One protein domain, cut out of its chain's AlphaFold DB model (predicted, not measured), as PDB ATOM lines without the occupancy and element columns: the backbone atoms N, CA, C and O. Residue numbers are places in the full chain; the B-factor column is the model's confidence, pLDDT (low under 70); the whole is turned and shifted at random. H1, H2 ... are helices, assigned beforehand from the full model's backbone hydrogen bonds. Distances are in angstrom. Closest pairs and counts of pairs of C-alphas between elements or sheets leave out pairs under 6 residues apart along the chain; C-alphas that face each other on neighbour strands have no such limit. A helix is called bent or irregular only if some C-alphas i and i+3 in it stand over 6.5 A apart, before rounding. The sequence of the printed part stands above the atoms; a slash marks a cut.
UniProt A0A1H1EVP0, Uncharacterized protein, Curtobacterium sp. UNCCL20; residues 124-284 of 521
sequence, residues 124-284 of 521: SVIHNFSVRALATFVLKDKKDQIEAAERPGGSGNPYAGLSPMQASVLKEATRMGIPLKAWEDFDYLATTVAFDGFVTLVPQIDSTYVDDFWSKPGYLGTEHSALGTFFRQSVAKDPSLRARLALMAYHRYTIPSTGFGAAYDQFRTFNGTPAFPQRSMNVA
ATOM      1  N   SER A 124      24.101  -6.765 -79.352       92.38
ATOM      2  CA  SER A 124      23.055  -7.017 -80.350       92.38
ATOM      3  C   SER A 124      22.791  -5.824 -81.255       92.38
ATOM      4  O   SER A 124      22.542  -5.995 -82.445       92.38
ATOM      5  N   VAL A 125      22.897  -4.611 -80.698       88.88
ATOM      6  CA  VAL A 125      22.354  -3.389 -81.302       88.88
ATOM      7  C   VAL A 125      22.839  -3.158 -82.727       88.88
ATOM      8  O   VAL A 125      22.015  -2.875 -83.573       88.88
ATOM      9  N   ILE A 126      24.134  -3.297 -83.018       92.81
ATOM     10  CA  ILE A 126      24.651  -3.203 -84.397       92.81
ATOM     11  C   ILE A 126      24.948  -4.579 -84.992       92.81
ATOM     12  O   ILE A 126      24.818  -4.761 -86.205       92.81
ATOM     13  N   HIS A 127      25.339  -5.561 -84.174       95.50
ATOM     14  CA  HIS A 127      25.735  -6.860 -84.704       95.50
ATOM     15  C   HIS A 127      24.570  -7.547 -85.421       95.50
ATOM     16  O   HIS A 127      24.768  -7.966 -86.561       95.50
ATOM     17  N   ASN A 128      23.364  -7.554 -84.846       95.81
ATOM     18  CA  ASN A 128      22.216  -8.252 -85.429       95.81
ATOM     19  C   ASN A 128      21.873  -7.702 -86.824       95.81
ATOM     20  O   ASN A 128      21.775  -8.450 -87.801       95.81
ATOM     21  N   PHE A 129      21.802  -6.375 -86.965       96.00
ATOM     22  CA  PHE A 129      21.510  -5.755 -88.259       96.00
ATOM     23  C   PHE A 129      22.677  -5.862 -89.248       96.00
ATOM     24  O   PHE A 129      22.436  -6.018 -90.444       96.00
ATOM     25  N   SER A 130      23.933  -5.834 -88.781       96.19
ATOM     26  CA  SER A 130      25.102  -6.017 -89.658       96.19
ATOM     27  C   SER A 130      25.145  -7.412 -90.279       96.19
ATOM     28  O   SER A 130      25.320  -7.539 -91.489       96.19
ATOM     29  N   VAL A 131      24.908  -8.451 -89.472       97.12
ATOM     30  CA  VAL A 131      24.881  -9.851 -89.908       97.12
ATOM     31  C   VAL A 131      23.748 -10.071 -90.897       97.12
ATOM     32  O   VAL A 131      23.940 -10.704 -91.933       97.12
ATOM     33  N   ARG A 132      22.567  -9.516 -90.614       96.69
ATOM     34  CA  ARG A 132      21.418  -9.633 -91.511       96.69
ATOM     35  C   ARG A 132      21.662  -8.939 -92.849       96.69
ATOM     36  O   ARG A 132      21.386  -9.520 -93.900       96.69
ATOM     37  N   ALA A 133      22.237  -7.737 -92.821       98.06
ATOM     38  CA  ALA A 133      22.623  -7.005 -94.022       98.06
ATOM     39  C   ALA A 133      23.693  -7.762 -94.833       98.06
ATOM     40  O   ALA A 133      23.561  -7.878 -96.048       98.06
ATOM     41  N   LEU A 134      24.706  -8.337 -94.172       98.50
ATOM     42  CA  LEU A 134      25.711  -9.197 -94.808       98.50
ATOM     43  C   LEU A 134      25.062 -10.397 -95.504       98.50
ATOM     44  O   LEU A 134      25.314 -10.654 -96.683       98.50
ATOM     45  N   ALA A 135      24.233 -11.132 -94.767       98.44
ATOM     46  CA  ALA A 135      23.674 -12.386 -95.235       98.44
ATOM     47  C   ALA A 135      22.721 -12.172 -96.413       98.44
ATOM     48  O   ALA A 135      22.866 -12.817 -97.449       98.44
ATOM     49  N   THR A 136      21.816 -11.203 -96.310       98.50
ATOM     50  CA  THR A 136      20.879 -10.875 -97.396       98.50
ATOM     51  C   THR A 136      21.590 -10.304 -98.623       98.50
ATOM     52  O   THR A 136      21.221 -10.637 -99.746       98.50
ATOM     53  N   PHE A 137      22.667  -9.530 -98.447       98.44
ATOM     54  CA  PHE A 137      23.463  -9.022 -99.568       98.44
ATOM     55  C   PHE A 137      24.137 -10.143-100.375       98.44
ATOM     56  O   PHE A 137      24.159 -10.084-101.608       98.44
ATOM     57  N   VAL A 138      24.660 -11.167 -99.692       98.69
ATOM     58  CA  VAL A 138      25.363 -12.307-100.307       98.69
ATOM     59  C   VAL A 138      24.403 -13.362-100.867       98.69
ATOM     60  O   VAL A 138      24.740 -14.027-101.844       98.69
ATOM     61  N   LEU A 139      23.226 -13.532-100.260       98.69
ATOM     62  CA  LEU A 139      22.280 -14.607-100.583       98.69
ATOM     63  C   LEU A 139      21.135 -14.175-101.512       98.69
ATOM     64  O   LEU A 139      20.299 -15.005-101.857       98.69
ATOM     65  N   LYS A 140      21.065 -12.901-101.921       97.81
ATOM     66  CA  LYS A 140      19.928 -12.352-102.687       97.81
ATOM     67  C   LYS A 140      19.610 -13.096-103.987       97.81
ATOM     68  O   LYS A 140      18.450 -13.180-104.367       97.81
ATOM     69  N   ASP A 141      20.612 -13.655-104.663       97.81
ATOM     70  CA  ASP A 141      20.447 -14.450-105.890       97.81
ATOM     71  C   ASP A 141      19.907 -15.867-105.622       97.81
ATOM     72  O   ASP A 141      19.563 -16.591-106.554       97.81
ATOM     73  N   LYS A 142      19.832 -16.263-104.349       98.31
ATOM     74  CA  LYS A 142      19.324 -17.551-103.864       98.31
ATOM     75  C   LYS A 142      18.033 -17.412-103.063       98.31
ATOM     76  O   LYS A 142      17.580 -18.408-102.506       98.31
ATOM     77  N   LYS A 143      17.428 -16.217-103.041       97.94
ATOM     78  CA  LYS A 143      16.184 -15.908-102.320       97.94
ATOM     79  C   LYS A 143      15.125 -17.000-102.494       97.94
ATOM     80  O   LYS A 143      14.790 -17.668-101.524       97.94
ATOM     81  N   ASP A 144      14.667 -17.231-103.723       97.88
ATOM     82  CA  ASP A 144      13.549 -18.149-103.989       97.88
ATOM     83  C   ASP A 144      13.860 -19.587-103.551       97.88
ATOM     84  O   ASP A 144      12.995 -20.302-103.051       97.88
ATOM     85  N   GLN A 145      15.117 -20.010-103.709       97.75
ATOM     86  CA  GLN A 145      15.588 -21.335-103.310       97.75
ATOM     87  C   GLN A 145      15.615 -21.492-101.785       97.75
ATOM     88  O   GLN A 145      15.250 -22.550-101.274       97.75
ATOM     89  N   ILE A 146      16.055 -20.462-101.064       98.38
ATOM     90  CA  ILE A 146      16.104 -20.454 -99.602       98.38
ATOM     91  C   ILE A 146      14.683 -20.413 -99.030       98.38
ATOM     92  O   ILE A 146      14.349 -21.249 -98.194       98.38
ATOM     93  N   GLU A 147      13.821 -19.523 -99.531       97.62
ATOM     94  CA  GLU A 147      12.426 -19.453 -99.085       97.62
ATOM     95  C   GLU A 147      11.702 -20.783 -99.319       97.62
ATOM     96  O   GLU A 147      11.034 -21.298 -98.425       97.62
ATOM     97  N   ALA A 148      11.864 -21.384-100.501       96.06
ATOM     98  CA  ALA A 148      11.246 -22.668-100.817       96.06
ATOM     99  C   ALA A 148      11.757 -23.822 -99.937       96.06
ATOM    100  O   ALA A 148      11.020 -24.781 -99.713       96.06
ATOM    101  N   ALA A 149      13.000 -23.758 -99.448       96.88
ATOM    102  CA  ALA A 149      13.549 -24.771 -98.550       96.88
ATOM    103  C   ALA A 149      12.923 -24.714 -97.147       96.88
ATOM    104  O   ALA A 149      12.724 -25.772 -96.549       96.88
ATOM    105  N   GLU A 150      12.607 -23.513 -96.653       95.69
ATOM    106  CA  GLU A 150      12.076 -23.272 -95.301       95.69
ATOM    107  C   GLU A 150      10.542 -23.325 -95.209       95.69
ATOM    108  O   GLU A 150       9.989 -23.510 -94.120       95.69
ATOM    109  N   ARG A 151       9.831 -23.186 -96.335       94.12
ATOM    110  CA  ARG A 151       8.370 -23.356 -96.379       94.12
ATOM    111  C   ARG A 151       7.960 -24.788 -95.994       94.12
ATOM    112  O   ARG A 151       8.714 -25.732 -96.246       94.12
ATOM    113  N   PRO A 152       6.744 -24.991 -95.445       91.88
ATOM    114  CA  PRO A 152       6.195 -26.332 -95.238       91.88
ATOM    115  C   PRO A 152       6.283 -27.177 -96.520       91.88
ATOM    116  O   PRO A 152       6.082 -26.659 -97.617       91.88
ATOM    117  N   GLY A 153       6.635 -28.458 -96.404       88.31
ATOM    118  CA  GLY A 153       6.865 -29.341 -97.561       88.31
ATOM    119  C   GLY A 153       8.156 -29.081 -98.349       88.31
ATOM    120  O   GLY A 153       8.464 -29.827 -99.285       88.31
ATOM    121  N   GLY A 154       8.916 -28.043 -97.985       91.56
ATOM    122  CA  GLY A 154      10.245 -27.749 -98.502       91.56
ATOM    123  C   GLY A 154      11.285 -28.797 -98.104       91.56
ATOM    124  O   GLY A 154      11.017 -29.755 -97.378       91.56
ATOM    125  N   SER A 155      12.514 -28.627 -98.591       93.62
ATOM    126  CA  SER A 155      13.603 -29.573 -98.310       93.62
ATOM    127  C   SER A 155      14.075 -29.551 -96.851       93.62
ATOM    128  O   SER A 155      14.769 -30.481 -96.437       93.62
ATOM    129  N   GLY A 156      13.780 -28.479 -96.103       93.25
ATOM    130  CA  GLY A 156      14.370 -28.206 -94.790       93.25
ATOM    131  C   GLY A 156      15.886 -27.975 -94.838       93.25
ATOM    132  O   GLY A 156      16.553 -28.029 -93.806       93.25
ATOM    133  N   ASN A 157      16.458 -27.782 -96.033       96.12
ATOM    134  CA  ASN A 157      17.886 -27.573 -96.234       96.12
ATOM    135  C   ASN A 157      18.137 -26.315 -97.086       96.12
ATOM    136  O   ASN A 157      18.249 -26.422 -98.313       96.12
ATOM    137  N   PRO A 158      18.296 -25.139 -96.455       96.75
ATOM    138  CA  PRO A 158      18.534 -23.880 -97.160       96.75
ATOM    139  C   PRO A 158      19.949 -23.794 -97.760       96.75
ATOM    140  O   PRO A 158      20.227 -22.909 -98.567       96.75
ATOM    141  N   TYR A 159      20.848 -24.727 -97.417       98.06
ATOM    142  CA  TYR A 159      22.217 -24.783 -97.939       98.06
ATOM    143  C   TYR A 159      22.318 -25.454 -99.314       98.06
ATOM    144  O   TYR A 159      23.332 -25.307-100.002       98.06
ATOM    145  N   ALA A 160      21.302 -26.217 -99.726       96.75
ATOM    146  CA  ALA A 160      21.327 -26.946-100.987       96.75
ATOM    147  C   ALA A 160      21.433 -25.979-102.179       96.75
ATOM    148  O   ALA A 160      20.569 -25.139-102.359       96.75
ATOM    149  N   GLY A 161      22.470 -26.105-103.013       96.25
ATOM    150  CA  GLY A 161      22.653 -25.237-104.190       96.25
ATOM    151  C   GLY A 161      23.350 -23.895-103.917       96.25
ATOM    152  O   GLY A 161      23.534 -23.106-104.855       96.25
ATOM    153  N   LEU A 162      23.782 -23.648-102.674       98.62
ATOM    154  CA  LEU A 162      24.646 -22.520-102.332       98.62
ATOM    155  C   LEU A 162      26.100 -22.798-102.737       98.62
ATOM    156  O   LEU A 162      26.610 -23.907-102.583       98.62
ATOM    157  N   SER A 163      26.795 -21.766-103.217       98.69
ATOM    158  CA  SER A 163      28.258 -21.808-103.341       98.69
ATOM    159  C   SER A 163      28.924 -21.926-101.958       98.69
ATOM    160  O   SER A 163      28.311 -21.549-100.957       98.69
ATOM    161  N   PRO A 164      30.200 -22.354-101.862       98.69
ATOM    162  CA  PRO A 164      30.913 -22.388-100.582       98.69
ATOM    163  C   PRO A 164      30.912 -21.041 -99.841       98.69
ATOM    164  O   PRO A 164      30.738 -21.004 -98.625       98.69
ATOM    165  N   MET A 165      31.031 -19.925-100.573       98.56
ATOM    166  CA  MET A 165      30.936 -18.573-100.012       98.56
ATOM    167  C   MET A 165      29.549 -18.316 -99.407       98.56
ATOM    168  O   MET A 165      29.450 -17.939 -98.242       98.56
ATOM    169  N   GLN A 166      28.482 -18.560-100.170       98.81
ATOM    170  CA  GLN A 166      27.101 -18.369 -99.709       98.81
ATOM    171  C   GLN A 166      26.776 -19.268 -98.510       98.81
ATOM    172  O   GLN A 166      26.245 -18.788 -97.513       98.81
ATOM    173  N   ALA A 167      27.164 -20.545 -98.559       98.69
ATOM    174  CA  ALA A 167      26.980 -21.483 -97.458       98.69
ATOM    175  C   ALA A 167      27.714 -21.033 -96.185       98.69
ATOM    176  O   ALA A 167      27.161 -21.146 -95.092       98.69
ATOM    177  N   SER A 168      28.928 -20.479 -96.313       98.44
ATOM    178  CA  SER A 168      29.673 -19.943 -95.165       98.44
ATOM    179  C   SER A 168      28.979 -18.736 -94.527       98.44
ATOM    180  O   SER A 168      28.893 -18.668 -93.305       98.44
ATOM    181  N   VAL A 169      28.411 -17.834 -95.335       98.69
ATOM    182  CA  VAL A 169      27.700 -16.646 -94.840       98.69
ATOM    183  C   VAL A 169      26.359 -17.019 -94.214       98.69
ATOM    184  O   VAL A 169      26.025 -16.495 -93.154       98.69
ATOM    185  N   LEU A 170      25.616 -17.963 -94.805       98.69
ATOM    186  CA  LEU A 170      24.406 -18.490 -94.172       98.69
ATOM    187  C   LEU A 170      24.744 -19.138 -92.825       98.69
ATOM    188  O   LEU A 170      24.078 -18.860 -91.833       98.69
ATOM    189  N   LYS A 171      25.822 -19.932 -92.759       98.25
ATOM    190  CA  LYS A 171      26.262 -20.565 -91.510       98.25
ATOM    191  C   LYS A 171      26.649 -19.544 -90.444       98.25
ATOM    192  O   LYS A 171      26.269 -19.714 -89.285       98.25
ATOM    193  N   GLU A 172      27.386 -18.507 -90.832       98.38
ATOM    194  CA  GLU A 172      27.761 -17.397 -89.955       98.38
ATOM    195  C   GLU A 172      26.522 -16.696 -89.398       98.38
ATOM    196  O   GLU A 172      26.411 -16.527 -88.185       98.38
ATOM    197  N   ALA A 173      25.554 -16.381 -90.260       98.31
ATOM    198  CA  ALA A 173      24.299 -15.750 -89.877       98.31
ATOM    199  C   ALA A 173      23.452 -16.624 -88.939       98.31
ATOM    200  O   ALA A 173      22.950 -16.135 -87.925       98.31
ATOM    201  N   THR A 174      23.346 -17.926 -89.227       98.06
ATOM    202  CA  THR A 174      22.673 -18.892 -88.349       98.06
ATOM    203  C   THR A 174      23.342 -18.930 -86.975       98.06
ATOM    204  O   THR A 174      22.659 -18.796 -85.965       98.06
ATOM    205  N   ARG A 175      24.676 -19.049 -86.922       97.38
ATOM    206  CA  ARG A 175      25.433 -19.082 -85.661       97.38
ATOM    207  C   ARG A 175      25.362 -17.776 -84.889       97.38
ATOM    208  O   ARG A 175      25.318 -17.812 -83.667       97.38
ATOM    209  N   MET A 176      25.327 -16.637 -85.572       97.44
ATOM    210  CA  MET A 176      25.100 -15.342 -84.931       97.44
ATOM    211  C   MET A 176      23.716 -15.255 -84.286       97.44
ATOM    212  O   MET A 176      23.577 -14.594 -83.261       97.44
ATOM    213  N   GLY A 177      22.724 -15.968 -84.826       96.62
ATOM    214  CA  GLY A 177      21.424 -16.139 -84.188       96.62
ATOM    215  C   GLY A 177      20.218 -15.927 -85.090       96.62
ATOM    216  O   GLY A 177      19.109 -16.032 -84.577       96.62
ATOM    217  N   ILE A 178      20.394 -15.662 -86.395       97.94
ATOM    218  CA  ILE A 178      19.255 -15.561 -87.319       97.94
ATOM    219  C   ILE A 178      18.543 -16.921 -87.358       97.94
ATOM    220  O   ILE A 178      19.172 -17.914 -87.755       97.94
ATOM    221  N   PRO A 179      17.256 -16.998 -86.966       97.44
ATOM    222  CA  PRO A 179      16.518 -18.252 -86.993       97.44
ATOM    223  C   PRO A 179      16.400 -18.782 -88.422       97.44
ATOM    224  O   PRO A 179      16.040 -18.027 -89.323       97.44
ATOM    225  N   LEU A 180      16.651 -20.078 -88.647       96.00
ATOM    226  CA  LEU A 180      16.518 -20.665 -89.993       96.00
ATOM    227  C   LEU A 180      15.116 -20.433 -90.582       96.00
ATOM    228  O   LEU A 180      14.983 -19.948 -91.700       96.00
ATOM    229  N   LYS A 181      14.081 -20.607 -89.757       95.12
ATOM    230  CA  LYS A 181      12.684 -20.385 -90.147       95.12
ATOM    231  C   LYS A 181      12.372 -18.936 -90.561       95.12
ATOM    232  O   LYS A 181      11.403 -18.710 -91.274       95.12
ATOM    233  N   ALA A 182      13.178 -17.949 -90.150       96.88
ATOM    234  CA  ALA A 182      12.981 -16.556 -90.565       96.88
ATOM    235  C   ALA A 182      13.303 -16.338 -92.055       96.88
ATOM    236  O   ALA A 182      12.810 -15.386 -92.655       96.88
ATOM    237  N   TRP A 183      14.089 -17.230 -92.671       97.62
ATOM    238  CA  TRP A 183      14.472 -17.147 -94.083       97.62
ATOM    239  C   TRP A 183      13.346 -17.459 -95.068       97.62
ATOM    240  O   TRP A 183      13.508 -17.233 -96.264       97.62
ATOM    241  N   GLU A 184      12.198 -17.928 -94.584       95.94
ATOM    242  CA  GLU A 184      10.982 -18.005 -95.389       95.94
ATOM    243  C   GLU A 184      10.483 -16.625 -95.853       95.94
ATOM    244  O   GLU A 184       9.788 -16.529 -96.865       95.94
ATOM    245  N   ASP A 185      10.838 -15.562 -95.126       95.69
ATOM    246  CA  ASP A 185      10.536 -14.175 -95.470       95.69
ATOM    247  C   ASP A 185      11.843 -13.419 -95.731       95.69
ATOM    248  O   ASP A 185      12.332 -12.636 -94.908       95.69
ATOM    249  N   PHE A 186      12.457 -13.701 -96.883       97.38
ATOM    250  CA  PHE A 186      13.740 -13.102 -97.239       97.38
ATOM    251  C   PHE A 186      13.632 -11.577 -97.340       97.38
ATOM    252  O   PHE A 186      14.574 -10.874 -96.981       97.38
ATOM    253  N   ASP A 187      12.492 -11.055 -97.802       95.81
ATOM    254  CA  ASP A 187      12.277  -9.613 -97.940       95.81
ATOM    255  C   ASP A 187      12.248  -8.907 -96.585       95.81
ATOM    256  O   ASP A 187      12.882  -7.859 -96.444       95.81
ATOM    257  N   TYR A 188      11.603  -9.493 -95.568       94.88
ATOM    258  CA  TYR A 188      11.699  -8.994 -94.195       94.88
ATOM    259  C   TYR A 188      13.155  -8.964 -93.711       94.88
ATOM    260  O   TYR A 188      13.615  -7.934 -93.207       94.88
ATOM    261  N   LEU A 189      13.923 -10.038 -93.939       96.50
ATOM    262  CA  LEU A 189      15.344 -10.058 -93.580       96.50
ATOM    263  C   LEU A 189      16.158  -9.014 -94.362       96.50
ATOM    264  O   LEU A 189      17.069  -8.395 -93.814       96.50
ATOM    265  N   ALA A 190      15.828  -8.771 -95.627       96.31
ATOM    266  CA  ALA A 190      16.519  -7.809 -96.479       96.31
ATOM    267  C   ALA A 190      16.185  -6.340 -96.152       96.31
ATOM    268  O   ALA A 190      16.794  -5.433 -96.726       96.31
ATOM    269  N   THR A 191      15.257  -6.071 -95.225       93.88
ATOM    270  CA  THR A 191      14.992  -4.703 -94.756       93.88
ATOM    271  C   THR A 191      16.223  -4.107 -94.069       93.88
ATOM    272  O   THR A 191      16.909  -4.762 -93.281       93.88
ATOM    273  N   THR A 192      16.519  -2.836 -94.358       87.81
ATOM    274  CA  THR A 192      17.800  -2.206 -93.984       87.81
ATOM    275  C   THR A 192      17.675  -0.903 -93.201       87.81
ATOM    276  O   THR A 192      18.696  -0.354 -92.809       87.81
ATOM    277  N   VAL A 193      16.460  -0.447 -92.876       87.12
ATOM    278  CA  VAL A 193      16.224   0.855 -92.215       87.12
ATOM    279  C   VAL A 193      17.068   1.032 -90.944       87.12
ATOM    280  O   VAL A 193      17.771   2.029 -90.804       87.12
ATOM    281  N   ALA A 194      17.058   0.047 -90.039       87.25
ATOM    282  CA  ALA A 194      17.866   0.099 -88.819       87.25
ATOM    283  C   ALA A 194      19.377   0.054 -89.117       87.25
ATOM    284  O   ALA A 194      20.154   0.807 -88.530       87.25
ATOM    285  N   PHE A 195      19.797  -0.789 -90.066       95.12
ATOM    286  CA  PHE A 195      21.196  -0.898 -90.483       95.12
ATOM    287  C   PHE A 195      21.737   0.417 -91.067       95.12
ATOM    288  O   PHE A 195      22.850   0.825 -90.734       95.12
ATOM    289  N   ASP A 196      20.944   1.114 -91.881       93.69
ATOM    290  CA  ASP A 196      21.327   2.371 -92.530       93.69
ATOM    291  C   ASP A 196      21.606   3.489 -91.511       93.69
ATOM    292  O   ASP A 196      22.538   4.281 -91.687       93.69
ATOM    293  N   GLY A 197      20.877   3.498 -90.389       92.19
ATOM    294  CA  GLY A 197      21.182   4.373 -89.255       92.19
ATOM    295  C   GLY A 197      22.592   4.136 -88.697       92.19
ATOM    296  O   GLY A 197      23.337   5.088 -88.455       92.19
ATOM    297  N   PHE A 198      23.016   2.874 -88.575       94.06
ATOM    298  CA  PHE A 198      24.362   2.533 -88.101       94.06
ATOM    299  C   PHE A 198      25.462   2.855 -89.114       94.06
ATOM    300  O   PHE A 198      26.547   3.256 -88.695       94.06
ATOM    301  N   VAL A 199      25.185   2.767 -90.421       94.81
ATOM    302  CA  VAL A 199      26.106   3.235 -91.482       94.81
ATOM    303  C   VAL A 199      26.479   4.702 -91.295       94.81
ATOM    304  O   VAL A 199      27.620   5.076 -91.558       94.81
ATOM    305  N   THR A 200      25.560   5.505 -90.760       91.06
ATOM    306  CA  THR A 200      25.816   6.914 -90.436       91.06
ATOM    307  C   THR A 200      26.487   7.091 -89.071       91.06
ATOM    308  O   THR A 200      27.388   7.915 -88.932       91.06
ATOM    309  N   LEU A 201      26.073   6.322 -88.059       92.00
ATOM    310  CA  LEU A 201      26.525   6.500 -86.676       92.00
ATOM    311  C   LEU A 201      27.942   5.969 -86.411       92.00
ATOM    312  O   LEU A 201      28.712   6.613 -85.702       92.00
ATOM    313  N   VAL A 202      28.311   4.804 -86.955       92.88
ATOM    314  CA  VAL A 202      29.619   4.185 -86.655       92.88
ATOM    315  C   VAL A 202      30.788   5.092 -87.037       92.88
ATOM    316  O   VAL A 202      31.645   5.274 -86.179       92.88
ATOM    317  N   PRO A 203      30.840   5.724 -88.227       91.12
ATOM    318  CA  PRO A 203      31.944   6.622 -88.575       91.12
ATOM    319  C   PRO A 203      32.068   7.857 -87.670       91.12
ATOM    320  O   PRO A 203      33.131   8.467 -87.620       91.12
ATOM    321  N   GLN A 204      31.010   8.240 -86.946       93.56
ATOM    322  CA  GLN A 204      31.072   9.341 -85.976       93.56
ATOM    323  C   GLN A 204      31.767   8.928 -84.673       93.56
ATOM    324  O   GLN A 204      32.322   9.777 -83.981       93.56
ATOM    325  N   ILE A 205      31.735   7.635 -84.338       94.12
ATOM    326  CA  ILE A 205      32.337   7.086 -83.118       94.12
ATOM    327  C   ILE A 205      33.710   6.487 -83.441       94.12
ATOM    328  O   ILE A 205      34.703   6.854 -82.825       94.12
ATOM    329  N   ASP A 206      33.776   5.606 -84.439       95.50
ATOM    330  CA  ASP A 206      34.982   4.928 -84.908       95.50
ATOM    331  C   ASP A 206      35.330   5.365 -86.346       95.50
ATOM    332  O   ASP A 206      35.124   4.644 -87.327       95.50
ATOM    333  N   SER A 207      35.852   6.587 -86.469       95.69
ATOM    334  CA  SER A 207      36.065   7.275 -87.754       95.69
ATOM    335  C   SER A 207      37.080   6.614 -88.686       95.69
ATOM    336  O   SER A 207      37.015   6.806 -89.896       95.69
ATOM    337  N   THR A 208      37.995   5.802 -88.152       96.50
ATOM    338  CA  THR A 208      39.020   5.113 -88.957       96.50
ATOM    339  C   THR A 208      38.567   3.741 -89.452       96.50
ATOM    340  O   THR A 208      39.251   3.143 -90.280       96.50
ATOM    341  N   TYR A 209      37.423   3.226 -88.978       97.00
ATOM    342  CA  TYR A 209      36.992   1.855 -89.261       97.00
ATOM    343  C   TYR A 209      36.883   1.556 -90.755       97.00
ATOM    344  O   TYR A 209      37.390   0.538 -91.220       97.00
ATOM    345  N   VAL A 210      36.227   2.441 -91.510       97.56
ATOM    346  CA  VAL A 210      35.976   2.214 -92.938       97.56
ATOM    347  C   VAL A 210      37.293   2.155 -93.709       97.56
ATOM    348  O   VAL A 210      37.485   1.250 -94.517       97.56
ATOM    349  N   ASP A 211      38.225   3.069 -93.449       98.12
ATOM    350  CA  ASP A 211      39.502   3.070 -94.161       98.12
ATOM    351  C   ASP A 211      40.394   1.905 -93.753       98.12
ATOM    352  O   ASP A 211      40.977   1.254 -94.623       98.12
ATOM    353  N   ASP A 212      40.424   1.561 -92.467       98.25
ATOM    354  CA  ASP A 212      41.136   0.387 -91.971       98.25
ATOM    355  C   ASP A 212      40.607  -0.902 -92.606       98.25
ATOM    356  O   ASP A 212      41.398  -1.716 -93.083       98.25
ATOM    357  N   PHE A 213      39.282  -1.049 -92.701       98.50
ATOM    358  CA  PHE A 213      38.630  -2.207 -93.310       98.50
ATOM    359  C   PHE A 213      39.095  -2.462 -94.751       98.50
ATOM    360  O   PHE A 213      39.239  -3.610 -95.175       98.50
ATOM    361  N   TRP A 214      39.330  -1.396 -95.515       98.56
ATOM    362  CA  TRP A 214      39.700  -1.485 -96.928       98.56
ATOM    363  C   TRP A 214      41.205  -1.414 -97.198       98.56
ATOM    364  O   TRP A 214      41.603  -1.647 -98.337       98.56
ATOM    365  N   SER A 215      42.034  -1.081 -96.204       98.25
ATOM    366  CA  SER A 215      43.475  -0.851 -96.403       98.25
ATOM    367  C   SER A 215      44.385  -1.741 -95.558       98.25
ATOM    368  O   SER A 215      45.497  -2.043 -95.991       98.25
ATOM    369  N   LYS A 216      43.946  -2.195 -94.377       98.38
ATOM    370  CA  LYS A 216      44.790  -2.973 -93.459       98.38
ATOM    371  C   LYS A 216      44.643  -4.486 -93.684       98.38
ATOM    372  O   LYS A 216      43.542  -4.951 -93.989       98.38
ATOM    373  N   PRO A 217      45.719  -5.280 -93.508       97.75
ATOM    374  CA  PRO A 217      45.644  -6.741 -93.552       97.75
ATOM    375  C   PRO A 217      44.690  -7.321 -92.498       97.75
ATOM    376  O   PRO A 217      44.558  -6.778 -91.401       97.75
ATOM    377  N   GLY A 218      44.061  -8.453 -92.818       96.31
ATOM    378  CA  GLY A 218      43.181  -9.196 -91.905       96.31
ATOM    379  C   GLY A 218      41.724  -8.722 -91.876       96.31
ATOM    380  O   GLY A 218      40.887  -9.398 -91.283       96.31
ATOM    381  N   TYR A 219      41.400  -7.607 -92.535       98.50
ATOM    382  CA  TYR A 219      40.021  -7.191 -92.782       98.50
ATOM    383  C   TYR A 219      39.488  -7.796 -94.084       98.50
ATOM    384  O   TYR A 219      40.215  -7.938 -95.065       98.50
ATOM    385  N   LEU A 220      38.186  -8.076 -94.126       98.38
ATOM    386  CA  LEU A 220      37.502  -8.665 -95.280       98.38
ATOM    387  C   LEU A 220      37.704  -7.855 -96.576       98.38
ATOM    388  O   LEU A 220      37.762  -8.433 -97.660       98.38
ATOM    389  N   GLY A 221      37.866  -6.529 -96.481       98.19
ATOM    390  CA  GLY A 221      38.149  -5.669 -97.632       98.19
ATOM    391  C   GLY A 221      39.476  -5.993 -98.336       98.19
ATOM    392  O   GLY A 221      39.558  -5.885 -99.562       98.19
ATOM    393  N   THR A 222      40.486  -6.470 -97.602       98.12
ATOM    394  CA  THR A 222      41.811  -6.858 -98.127       98.12
ATOM    395  C   THR A 222      42.019  -8.374 -98.181       98.12
ATOM    396  O   THR A 222      42.972  -8.846 -98.795       98.12
ATOM    397  N   GLU A 223      41.106  -9.154 -97.602       97.06
ATOM    398  CA  GLU A 223      41.192 -10.610 -97.525       97.06
ATOM    399  C   GLU A 223      41.203 -11.277 -98.915       97.06
ATOM    400  O   GLU A 223      40.397 -10.964 -99.807       97.06
ATOM    401  N   HIS A 224      42.101 -12.249 -99.096       96.94
ATOM    402  CA  HIS A 224      42.186 -13.089-100.292       96.94
ATOM    403  C   HIS A 224      41.210 -14.271-100.216       96.94
ATOM    404  O   HIS A 224      41.609 -15.432-100.215       96.94
ATOM    405  N   SER A 225      39.914 -13.970-100.161       97.81
ATOM    406  CA  SER A 225      38.839 -14.964-100.170       97.81
ATOM    407  C   SER A 225      37.780 -14.657-101.226       97.81
ATOM    408  O   SER A 225      37.764 -13.578-101.831       97.81
ATOM    409  N   ALA A 226      36.877 -15.616-101.457       98.56
ATOM    410  CA  ALA A 226      35.729 -15.418-102.338       98.56
ATOM    411  C   ALA A 226      34.852 -14.251-101.852       98.56
ATOM    412  O   ALA A 226      34.480 -13.394-102.653       98.56
ATOM    413  N   LEU A 227      34.607 -14.162-100.538       98.56
ATOM    414  CA  LEU A 227      33.808 -13.090 -99.944       98.56
ATOM    415  C   LEU A 227      34.512 -11.728-100.038       98.56
ATOM    416  O   LEU A 227      33.890 -10.754-100.455       98.56
ATOM    417  N   GLY A 228      35.816 -11.662 -99.740       98.50
ATOM    418  CA  GLY A 228      36.586 -10.422 -99.894       98.50
ATOM    419  C   GLY A 228      36.642  -9.945-101.350       98.50
ATOM    420  O   GLY A 228      36.487  -8.758-101.642       98.50
ATOM    421  N   THR A 229      36.773 -10.879-102.298       98.69
ATOM    422  CA  THR A 229      36.718 -10.578-103.739       98.69
ATOM    423  C   THR A 229      35.345 -10.056-104.152       98.69
ATOM    424  O   THR A 229      35.268  -9.043-104.848       98.69
ATOM    425  N   PHE A 230      34.265 -10.684-103.683       98.62
ATOM    426  CA  PHE A 230      32.893 -10.239-103.931       98.62
ATOM    427  C   PHE A 230      32.644  -8.807-103.421       98.62
ATOM    428  O   PHE A 230      32.052  -7.985-104.128       98.62
ATOM    429  N   PHE A 231      33.158  -8.476-102.234       98.69
ATOM    430  CA  PHE A 231      33.079  -7.135-101.644       98.69
ATOM    431  C   PHE A 231      33.823  -6.095-102.486       98.69
ATOM    432  O   PHE A 231      33.240  -5.075-102.859       98.69
ATOM    433  N   ARG A 232      35.084  -6.365-102.852       98.69
ATOM    434  CA  ARG A 232      35.877  -5.465-103.708       98.69
ATOM    435  C   ARG A 232      35.227  -5.244-105.074       98.69
ATOM    436  O   ARG A 232      35.180  -4.114-105.548       98.69
ATOM    437  N   GLN A 233      34.680  -6.295-105.687       98.50
ATOM    438  CA  GLN A 233      33.974  -6.184-106.968       98.50
ATOM    439  C   GLN A 233      32.683  -5.369-106.859       98.50
ATOM    440  O   GLN A 233      32.337  -4.651-107.793       98.50
ATOM    441  N   SER A 234      31.976  -5.458-105.732       98.44
ATOM    442  CA  SER A 234      30.765  -4.674-105.492       98.44
ATOM    443  C   SER A 234      31.079  -3.185-105.344       98.44
ATOM    444  O   SER A 234      30.415  -2.372-105.976       98.44
ATOM    445  N   VAL A 235      32.147  -2.825-104.624       98.12
ATOM    446  CA  VAL A 235      32.616  -1.428-104.545       98.12
ATOM    447  C   VAL A 235      33.144  -0.917-105.885       98.12
ATOM    448  O   VAL A 235      32.900   0.230-106.237       98.12
ATOM    449  N   ALA A 236      33.840  -1.750-106.664       98.25
ATOM    450  CA  ALA A 236      34.305  -1.356-107.995       98.25
ATOM    451  C   ALA A 236      33.143  -1.040-108.957       98.25
ATOM    452  O   ALA A 236      33.295  -0.201-109.840       98.25
ATOM    453  N   LYS A 237      31.988  -1.701-108.782       98.12
ATOM    454  CA  LYS A 237      30.757  -1.429-109.540       98.12
ATOM    455  C   LYS A 237      29.993  -0.220-109.004       98.12
ATOM    456  O   LYS A 237      29.444   0.538-109.792       98.12
ATOM    457  N   ASP A 238      29.950  -0.062-107.685       98.12
ATOM    458  CA  ASP A 238      29.277   1.042-107.007       98.12
ATOM    459  C   ASP A 238      30.112   1.526-105.806       98.12
ATOM    460  O   ASP A 238      30.034   0.958-104.707       98.12
ATOM    461  N   PRO A 239      30.909   2.599-105.989       97.12
ATOM    462  CA  PRO A 239      31.741   3.156-104.928       97.12
ATOM    463  C   PRO A 239      30.960   3.648-103.702       97.12
ATOM    464  O   PRO A 239      31.531   3.713-102.611       97.12
ATOM    465  N   SER A 240      29.662   3.957-103.839       96.44
ATOM    466  CA  SER A 240      28.831   4.415-102.716       96.44
ATOM    467  C   SER A 240      28.629   3.328-101.651       96.44
ATOM    468  O   SER A 240      28.413   3.627-100.475       96.44
ATOM    469  N   LEU A 241      28.813   2.052-102.015       96.88
ATOM    470  CA  LEU A 241      28.697   0.911-101.106       96.88
ATOM    471  C   LEU A 241      29.865   0.780-100.119       96.88
ATOM    472  O   LEU A 241      29.796  -0.050 -99.210       96.88
ATOM    473  N   ARG A 242      30.937   1.570-100.261       96.94
ATOM    474  CA  ARG A 242      32.183   1.421 -99.489       96.94
ATOM    475  C   ARG A 242      31.963   1.364 -97.971       96.94
ATOM    476  O   ARG A 242      32.463   0.441 -97.326       96.94
ATOM    477  N   ALA A 243      31.231   2.323 -97.400       96.81
ATOM    478  CA  ALA A 243      30.952   2.355 -95.959       96.81
ATOM    479  C   ALA A 243      29.966   1.250 -95.551       96.81
ATOM    480  O   ALA A 243      30.185   0.538 -94.572       96.81
ATOM    481  N   ARG A 244      28.917   1.054 -96.359       97.31
ATOM    482  CA  ARG A 244      27.870   0.053 -96.133       97.31
ATOM    483  C   ARG A 244      28.445  -1.363 -96.022       97.31
ATOM    484  O   ARG A 244      28.157  -2.068 -95.061       97.31
ATOM    485  N   LEU A 245      29.282  -1.763 -96.978       98.25
ATOM    486  CA  LEU A 245      29.897  -3.091 -97.003       98.25
ATOM    487  C   LEU A 245      30.898  -3.277 -95.864       98.25
ATOM    488  O   LEU A 245      30.906  -4.337 -95.246       98.25
ATOM    489  N   ALA A 246      31.682  -2.251 -95.516       98.00
ATOM    490  CA  ALA A 246      32.550  -2.331 -94.343       98.00
ATOM    491  C   ALA A 246      31.737  -2.656 -93.079       98.00
ATOM    492  O   ALA A 246      32.097  -3.554 -92.318       98.00
ATOM    493  N   LEU A 247      30.603  -1.983 -92.866       97.31
ATOM    494  CA  LEU A 247      29.785  -2.197 -91.672       97.31
ATOM    495  C   LEU A 247      29.044  -3.537 -91.636       97.31
ATOM    496  O   LEU A 247      28.800  -4.040 -90.544       97.31
ATOM    497  N   MET A 248      28.726  -4.152 -92.778       97.81
ATOM    498  CA  MET A 248      28.111  -5.490 -92.811       97.81
ATOM    499  C   MET A 248      28.966  -6.544 -92.084       97.81
ATOM    500  O   MET A 248      28.436  -7.471 -91.480       97.81
ATOM    501  N   ALA A 249      30.289  -6.377 -92.080       97.00
ATOM    502  CA  ALA A 249      31.222  -7.279 -91.407       97.00
ATOM    503  C   ALA A 249      31.658  -6.798 -90.005       97.00
ATOM    504  O   ALA A 249      32.550  -7.405 -89.416       97.00
ATOM    505  N   TYR A 250      31.061  -5.726 -89.462       96.62
ATOM    506  CA  TYR A 250      31.530  -5.070 -88.229       96.62
ATOM    507  C   TYR A 250      31.642  -6.028 -87.036       96.62
ATOM    508  O   TYR A 250      32.642  -6.012 -86.322       96.62
ATOM    509  N   HIS A 251      30.671  -6.933 -86.886       95.88
ATOM    510  CA  HIS A 251      30.607  -7.920 -85.805       95.88
ATOM    511  C   HIS A 251      31.840  -8.842 -85.704       95.88
ATOM    512  O   HIS A 251      32.108  -9.380 -84.630       95.88
ATOM    513  N   ARG A 252      32.623  -9.002 -86.783       96.75
ATOM    514  CA  ARG A 252      33.866  -9.799 -86.785       96.75
ATOM    515  C   ARG A 252      35.036  -9.094 -86.086       96.75
ATOM    516  O   ARG A 252      35.992  -9.751 -85.672       96.75
ATOM    517  N   TYR A 253      34.966  -7.769 -85.944       96.75
ATOM    518  CA  TYR A 253      36.067  -6.923 -85.464       96.75
ATOM    519  C   TYR A 253      35.811  -6.313 -84.079       96.75
ATOM    520  O   TYR A 253      36.592  -5.483 -83.617       96.75
ATOM    521  N   THR A 254      34.724  -6.702 -83.414       94.38
ATOM    522  CA  THR A 254      34.335  -6.229 -82.074       94.38
ATOM    523  C   THR A 254      33.821  -7.370 -81.203       94.38
ATOM    524  O   THR A 254      32.819  -7.241 -80.490       94.38
ATOM    525  N   ILE A 255      34.504  -8.516 -81.257       94.38
ATOM    526  CA  ILE A 255      34.090  -9.709 -80.518       94.38
ATOM    527  C   ILE A 255      34.273  -9.489 -79.002       94.38
ATOM    528  O   ILE A 255      35.206  -8.799 -78.579       94.38
ATOM    529  N   PRO A 256      33.399 -10.048 -78.146       90.50
ATOM    530  CA  PRO A 256      33.566  -9.976 -76.694       90.50
ATOM    531  C   PRO A 256      34.854 -10.685 -76.257       90.50
ATOM    532  O   PRO A 256      35.376 -11.527 -76.977       90.50
ATOM    533  N   SER A 257      35.371 -10.411 -75.057       82.25
ATOM    534  CA  SER A 257      36.524 -11.149 -74.516       82.25
ATOM    535  C   SER A 257      36.180 -12.610 -74.206       82.25
ATOM    536  O   SER A 257      36.939 -13.502 -74.572       82.25
ATOM    537  N   THR A 258      35.016 -12.853 -73.600       75.25
ATOM    538  CA  THR A 258      34.457 -14.173 -73.259       75.25
ATOM    539  C   THR A 258      32.928 -14.099 -73.176       75.25
ATOM    540  O   THR A 258      32.360 -13.007 -73.106       75.25
ATOM    541  N   GLY A 259      32.266 -15.259 -73.117       72.69
ATOM    542  CA  GLY A 259      30.803 -15.356 -73.107       72.69
ATOM    543  C   GLY A 259      30.227 -15.196 -74.515       72.69
ATOM    544  O   GLY A 259      30.916 -14.705 -75.399       72.69
ATOM    545  N   PHE A 260      28.979 -15.622 -74.724       84.25
ATOM    546  CA  PHE A 260      28.233 -15.603 -76.001       84.25
ATOM    547  C   PHE A 260      28.454 -16.780 -76.982       84.25
ATOM    548  O   PHE A 260      27.764 -16.855 -77.998       84.25
ATOM    549  N   GLY A 261      29.304 -17.756 -76.643       85.25
ATOM    550  CA  GLY A 261      29.337 -19.081 -77.282       85.25
ATOM    551  C   GLY A 261      29.491 -19.053 -78.808       85.25
ATOM    552  O   GLY A 261      30.190 -18.203 -79.362       85.25
ATOM    553  N   ALA A 262      28.772 -19.947 -79.501       86.81
ATOM    554  CA  ALA A 262      28.862 -20.143 -80.952       86.81
ATOM    555  C   ALA A 262      28.681 -18.871 -81.803       86.81
ATOM    556  O   ALA A 262      29.178 -18.841 -82.928       86.81
ATOM    557  N   ALA A 263      28.035 -17.821 -81.275       94.38
ATOM    558  CA  ALA A 263      27.855 -16.563 -81.996       94.38
ATOM    559  C   ALA A 263      29.207 -15.901 -82.277       94.38
ATOM    560  O   ALA A 263      29.447 -15.451 -83.392       94.38
ATOM    561  N   TYR A 264      30.123 -15.914 -81.306       94.75
ATOM    562  CA  TYR A 264      31.417 -15.235 -81.426       94.75
ATOM    563  C   TYR A 264      32.615 -16.180 -81.400       94.75
ATOM    564  O   TYR A 264      33.681 -15.806 -81.887       94.75
ATOM    565  N   ASP A 265      32.461 -17.410 -80.908       92.81
ATOM    566  CA  ASP A 265      33.532 -18.412 -80.921       92.81
ATOM    567  C   ASP A 265      33.949 -18.785 -82.350       92.81
ATOM    568  O   ASP A 265      35.108 -19.106 -82.592       92.81
ATOM    569  N   GLN A 266      33.046 -18.643 -83.326       93.94
ATOM    570  CA  GLN A 266      33.359 -18.807 -84.751       93.94
ATOM    571  C   GLN A 266      34.373 -17.785 -85.298       93.94
ATOM    572  O   GLN A 266      34.949 -18.011 -86.358       93.94
ATOM    573  N   PHE A 267      34.612 -16.681 -84.585       95.62
ATOM    574  CA  PHE A 267      35.582 -15.646 -84.949       95.62
ATOM    575  C   PHE A 267      36.870 -15.734 -84.120       95.62
ATOM    576  O   PHE A 267      37.651 -14.779 -84.066       95.62
ATOM    577  N   ARG A 268      37.096 -16.873 -83.457       94.88
ATOM    578  CA  ARG A 268      38.311 -17.169 -82.697       94.88
ATOM    579  C   ARG A 268      39.128 -18.261 -83.369       94.88
ATOM    580  O   ARG A 268      38.608 -19.123 -84.071       94.88
ATOM    581  N   THR A 269      40.428 -18.239 -83.114       93.56
ATOM    582  CA  THR A 269      41.326 -19.353 -83.411       93.56
ATOM    583  C   THR A 269      41.077 -20.510 -82.441       93.56
ATOM    584  O   THR A 269      40.423 -20.348 -81.409       93.56
ATOM    585  N   PHE A 270      41.669 -21.674 -82.721       89.81
ATOM    586  CA  PHE A 270      41.632 -22.827 -81.811       89.81
ATOM    587  C   PHE A 270      42.168 -22.505 -80.401       89.81
ATOM    588  O   PHE A 270      41.704 -23.075 -79.419       89.81
ATOM    589  N   ASN A 271      43.085 -21.539 -80.288       89.75
ATOM    590  CA  ASN A 271      43.652 -21.092 -79.012       89.75
ATOM    591  C   ASN A 271      42.793 -20.016 -78.313       89.75
ATOM    592  O   ASN A 271      43.233 -19.417 -77.336       89.75
ATOM    593  N   GLY A 272      41.594 -19.712 -78.825       89.62
ATOM    594  CA  GLY A 272      40.660 -18.740 -78.246       89.62
ATOM    595  C   GLY A 272      40.975 -17.266 -78.539       89.62
ATOM    596  O   GLY A 272      40.204 -16.382 -78.147       89.62
ATOM    597  N   THR A 273      42.067 -16.972 -79.251       92.56
ATOM    598  CA  THR A 273      42.416 -15.604 -79.669       92.56
ATOM    599  C   THR A 273      41.539 -15.146 -80.837       92.56
ATOM    600  O   THR A 273      41.104 -15.989 -81.621       92.56
ATOM    601  N   PRO A 274      41.269 -13.837 -81.007       95.81
ATOM    602  CA  PRO A 274      40.544 -13.343 -82.177       95.81
ATOM    603  C   PRO A 274      41.219 -13.768 -83.491       95.81
ATOM    604  O   PRO A 274      42.437 -13.659 -83.625       95.81
ATOM    605  N   ALA A 275      40.429 -14.240 -84.457       95.12
ATOM    606  CA  ALA A 275      40.910 -14.605 -85.792       95.12
ATOM    607  C   ALA A 275      41.098 -13.381 -86.709       95.12
ATOM    608  O   ALA A 275      41.832 -13.455 -87.692       95.12
ATOM    609  N   PHE A 276      40.456 -12.258 -86.375       96.56
ATOM    610  CA  PHE A 276      40.469 -11.012 -87.145       96.56
ATOM    611  C   PHE A 276      40.969  -9.830 -86.299       96.56
ATOM    612  O   PHE A 276      40.866  -9.886 -85.065       96.56
ATOM    613  N   PRO A 277      41.451  -8.736 -86.926       97.38
ATOM    614  CA  PRO A 277      41.775  -7.496 -86.224       97.38
ATOM    615  C   PRO A 277      40.615  -7.023 -85.341       97.38
ATOM    616  O   PRO A 277      39.465  -7.073 -85.756       97.38
ATOM    617  N   GLN A 278      40.899  -6.545 -84.130       96.75
ATOM    618  CA  GLN A 278      39.862  -6.046 -83.221       96.75
ATOM    619  C   GLN A 278      39.949  -4.526 -83.076       96.75
ATOM    620  O   GLN A 278      41.041  -3.966 -82.971       96.75
ATOM    621  N   ARG A 279      38.795  -3.856 -83.079       95.62
ATOM    622  CA  ARG A 279      38.679  -2.412 -82.858       95.62
ATOM    623  C   ARG A 279      38.829  -2.105 -81.373       95.62
ATOM    624  O   ARG A 279      38.315  -2.828 -80.523       95.62
ATOM    625  N   SER A 280      39.499  -0.998 -81.062       91.50
ATOM    626  CA  SER A 280      39.586  -0.484 -79.690       91.50
ATOM    627  C   SER A 280      38.234   0.019 -79.180       91.50
ATOM    628  O   SER A 280      37.950  -0.074 -77.988       91.50
ATOM    629  N   MET A 281      37.384   0.522 -80.081       90.00
ATOM    630  CA  MET A 281      36.031   0.969 -79.774       90.00
ATOM    631  C   MET A 281      35.015  -0.128 -80.087       90.00
ATOM    632  O   MET A 281      34.842  -0.521 -81.238       90.00
ATOM    633  N   ASN A 282      34.296  -0.587 -79.062       91.25
ATOM    634  CA  ASN A 282      33.148  -1.467 -79.241       91.25
ATOM    635  C   ASN A 282      31.872  -0.618 -79.322       91.25
ATOM    636  O   ASN A 282      31.228  -0.346 -78.306       91.25
ATOM    637  N   VAL A 283      31.525  -0.171 -80.534       93.50
ATOM    638  CA  VAL A 283      30.369   0.713 -80.759       93.50
ATOM    639  C   VAL A 283      29.062   0.047 -80.322       93.50
ATOM    640  O   VAL A 283      28.200   0.722 -79.764       93.50
ATOM    641  N   ALA A 284      28.942  -1.278 -80.468       92.75
ATOM    642  CA  ALA A 284      27.780  -2.026 -79.990       92.75
ATOM    643  C   ALA A 284      27.545  -1.817 -78.487       92.75
ATOM    644  O   ALA A 284      26.444  -1.438 -78.087       92.75
TER     645      ALA A 284
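What this domain is: This is residues 124 to 284 of the 521 residues of an uncharacterized protein of Curtobacterium sp. UNCCL20 (UniProt A0A1H1EVP0). A long helix, H1, runs through the body and turns sharply at a kink of 107 degrees near residue 142, with helices crossing over and packing on it from several sides. H2 packs on residues 128 to 139 of H1, short H3 and H4 pack on H1 toward one end of the domain, and toward the other end H8 meets residues 130 to 134 of H1 and has H5, H6 and H7 packed on it. Short H9 packs on residues 175 to 176 of H2. The printed part has 161 residues with nine named helices, H1 to H9 in order, and no named strand, an all helix domain. It is compact, with a radius of gyration of the C-alphas of 15.5 A, and spans 47 by 38 by 29 A.

Where its parts are: H1, residues 124 to 150, begins at C-alpha 124 (23.055, -7.017, -80.350) and is 24.7 A long. It is irregular: C-alphas 141 and 144 are 8.1 A apart. H2, residues 164 to 176, is 18.1 A long. H3 is residues 180 to 184 and H4 residues 186 to 189. H5, residues 193 to 205, is 19.5 A long. H6, residues 209 to 215, is 10.0 A long. H7, residues 226 to 237, is 16.5 A long. H8, residues 239 to 248, is 15.3 A long and irregular, with C-alphas 240 and 243 7.4 A apart. H9, residues 262 to 265, ends at C-alpha 265 (33.532, -18.412, -80.921).

How they stand to each other: H1 is the hub, touching five helices. It touches H2 at a steep tilt of 51 degrees, opposite ways; their closest C-alphas, of Ala 135 and Val 169, are 5.9 A apart. Residues 146 to 150 of H1 touch H3, closest at the C-alphas of Glu 147 and Glu 184, 4.2 A. H1 touches H4, closest at the C-alphas of Lys 143 and Phe 186, 6.3 A. Residues 126 to 133 of H1 touch residues 194 to 198 of H5, closest at the C-alphas of Phe 129 and Phe 195, 5.4 A. H1 and H8 touch about perpendicular, at 77 degrees, closest at the C-alphas of Ser 130 and Met 248, 4.4 A. H8 touches H6, closest at the C-alphas of Val 210 and Ala 246, 5.9 A. H7 and H8 form a helical hairpin at a shallow tilt of 32 degrees, only just short of steep; the C-alphas of Val 235 and Leu 241 are closest, 5.7 A. H9 touches H2, closest at the C-alphas of Met 176 and Ala 263, 4.2 A. Every O i to N i+4 pair is within hydrogen-bond range in H2, H6 and H7; in H1 it is 18 of 23, in H5 6 of 9, in H8 4 of 6, and in H3 0 of 1 beside 2 of 2 O i to N i+3 pairs, while H4 and H9, with 4 residues each, are too short for any O i to N i+4 pair.

The domain as a whole: The C-alphas of Gly 153 and Thr 208 are the two farthest apart, 47.9 A. The printed part has no cut, and its first and last C-alphas are 6.9 A apart. The links H1 to H2 and H8 to H9 are long, and residues 266 to 284 hold no named element. The mean pLDDT of the printed part is 95.4, and no printed residue is under 70.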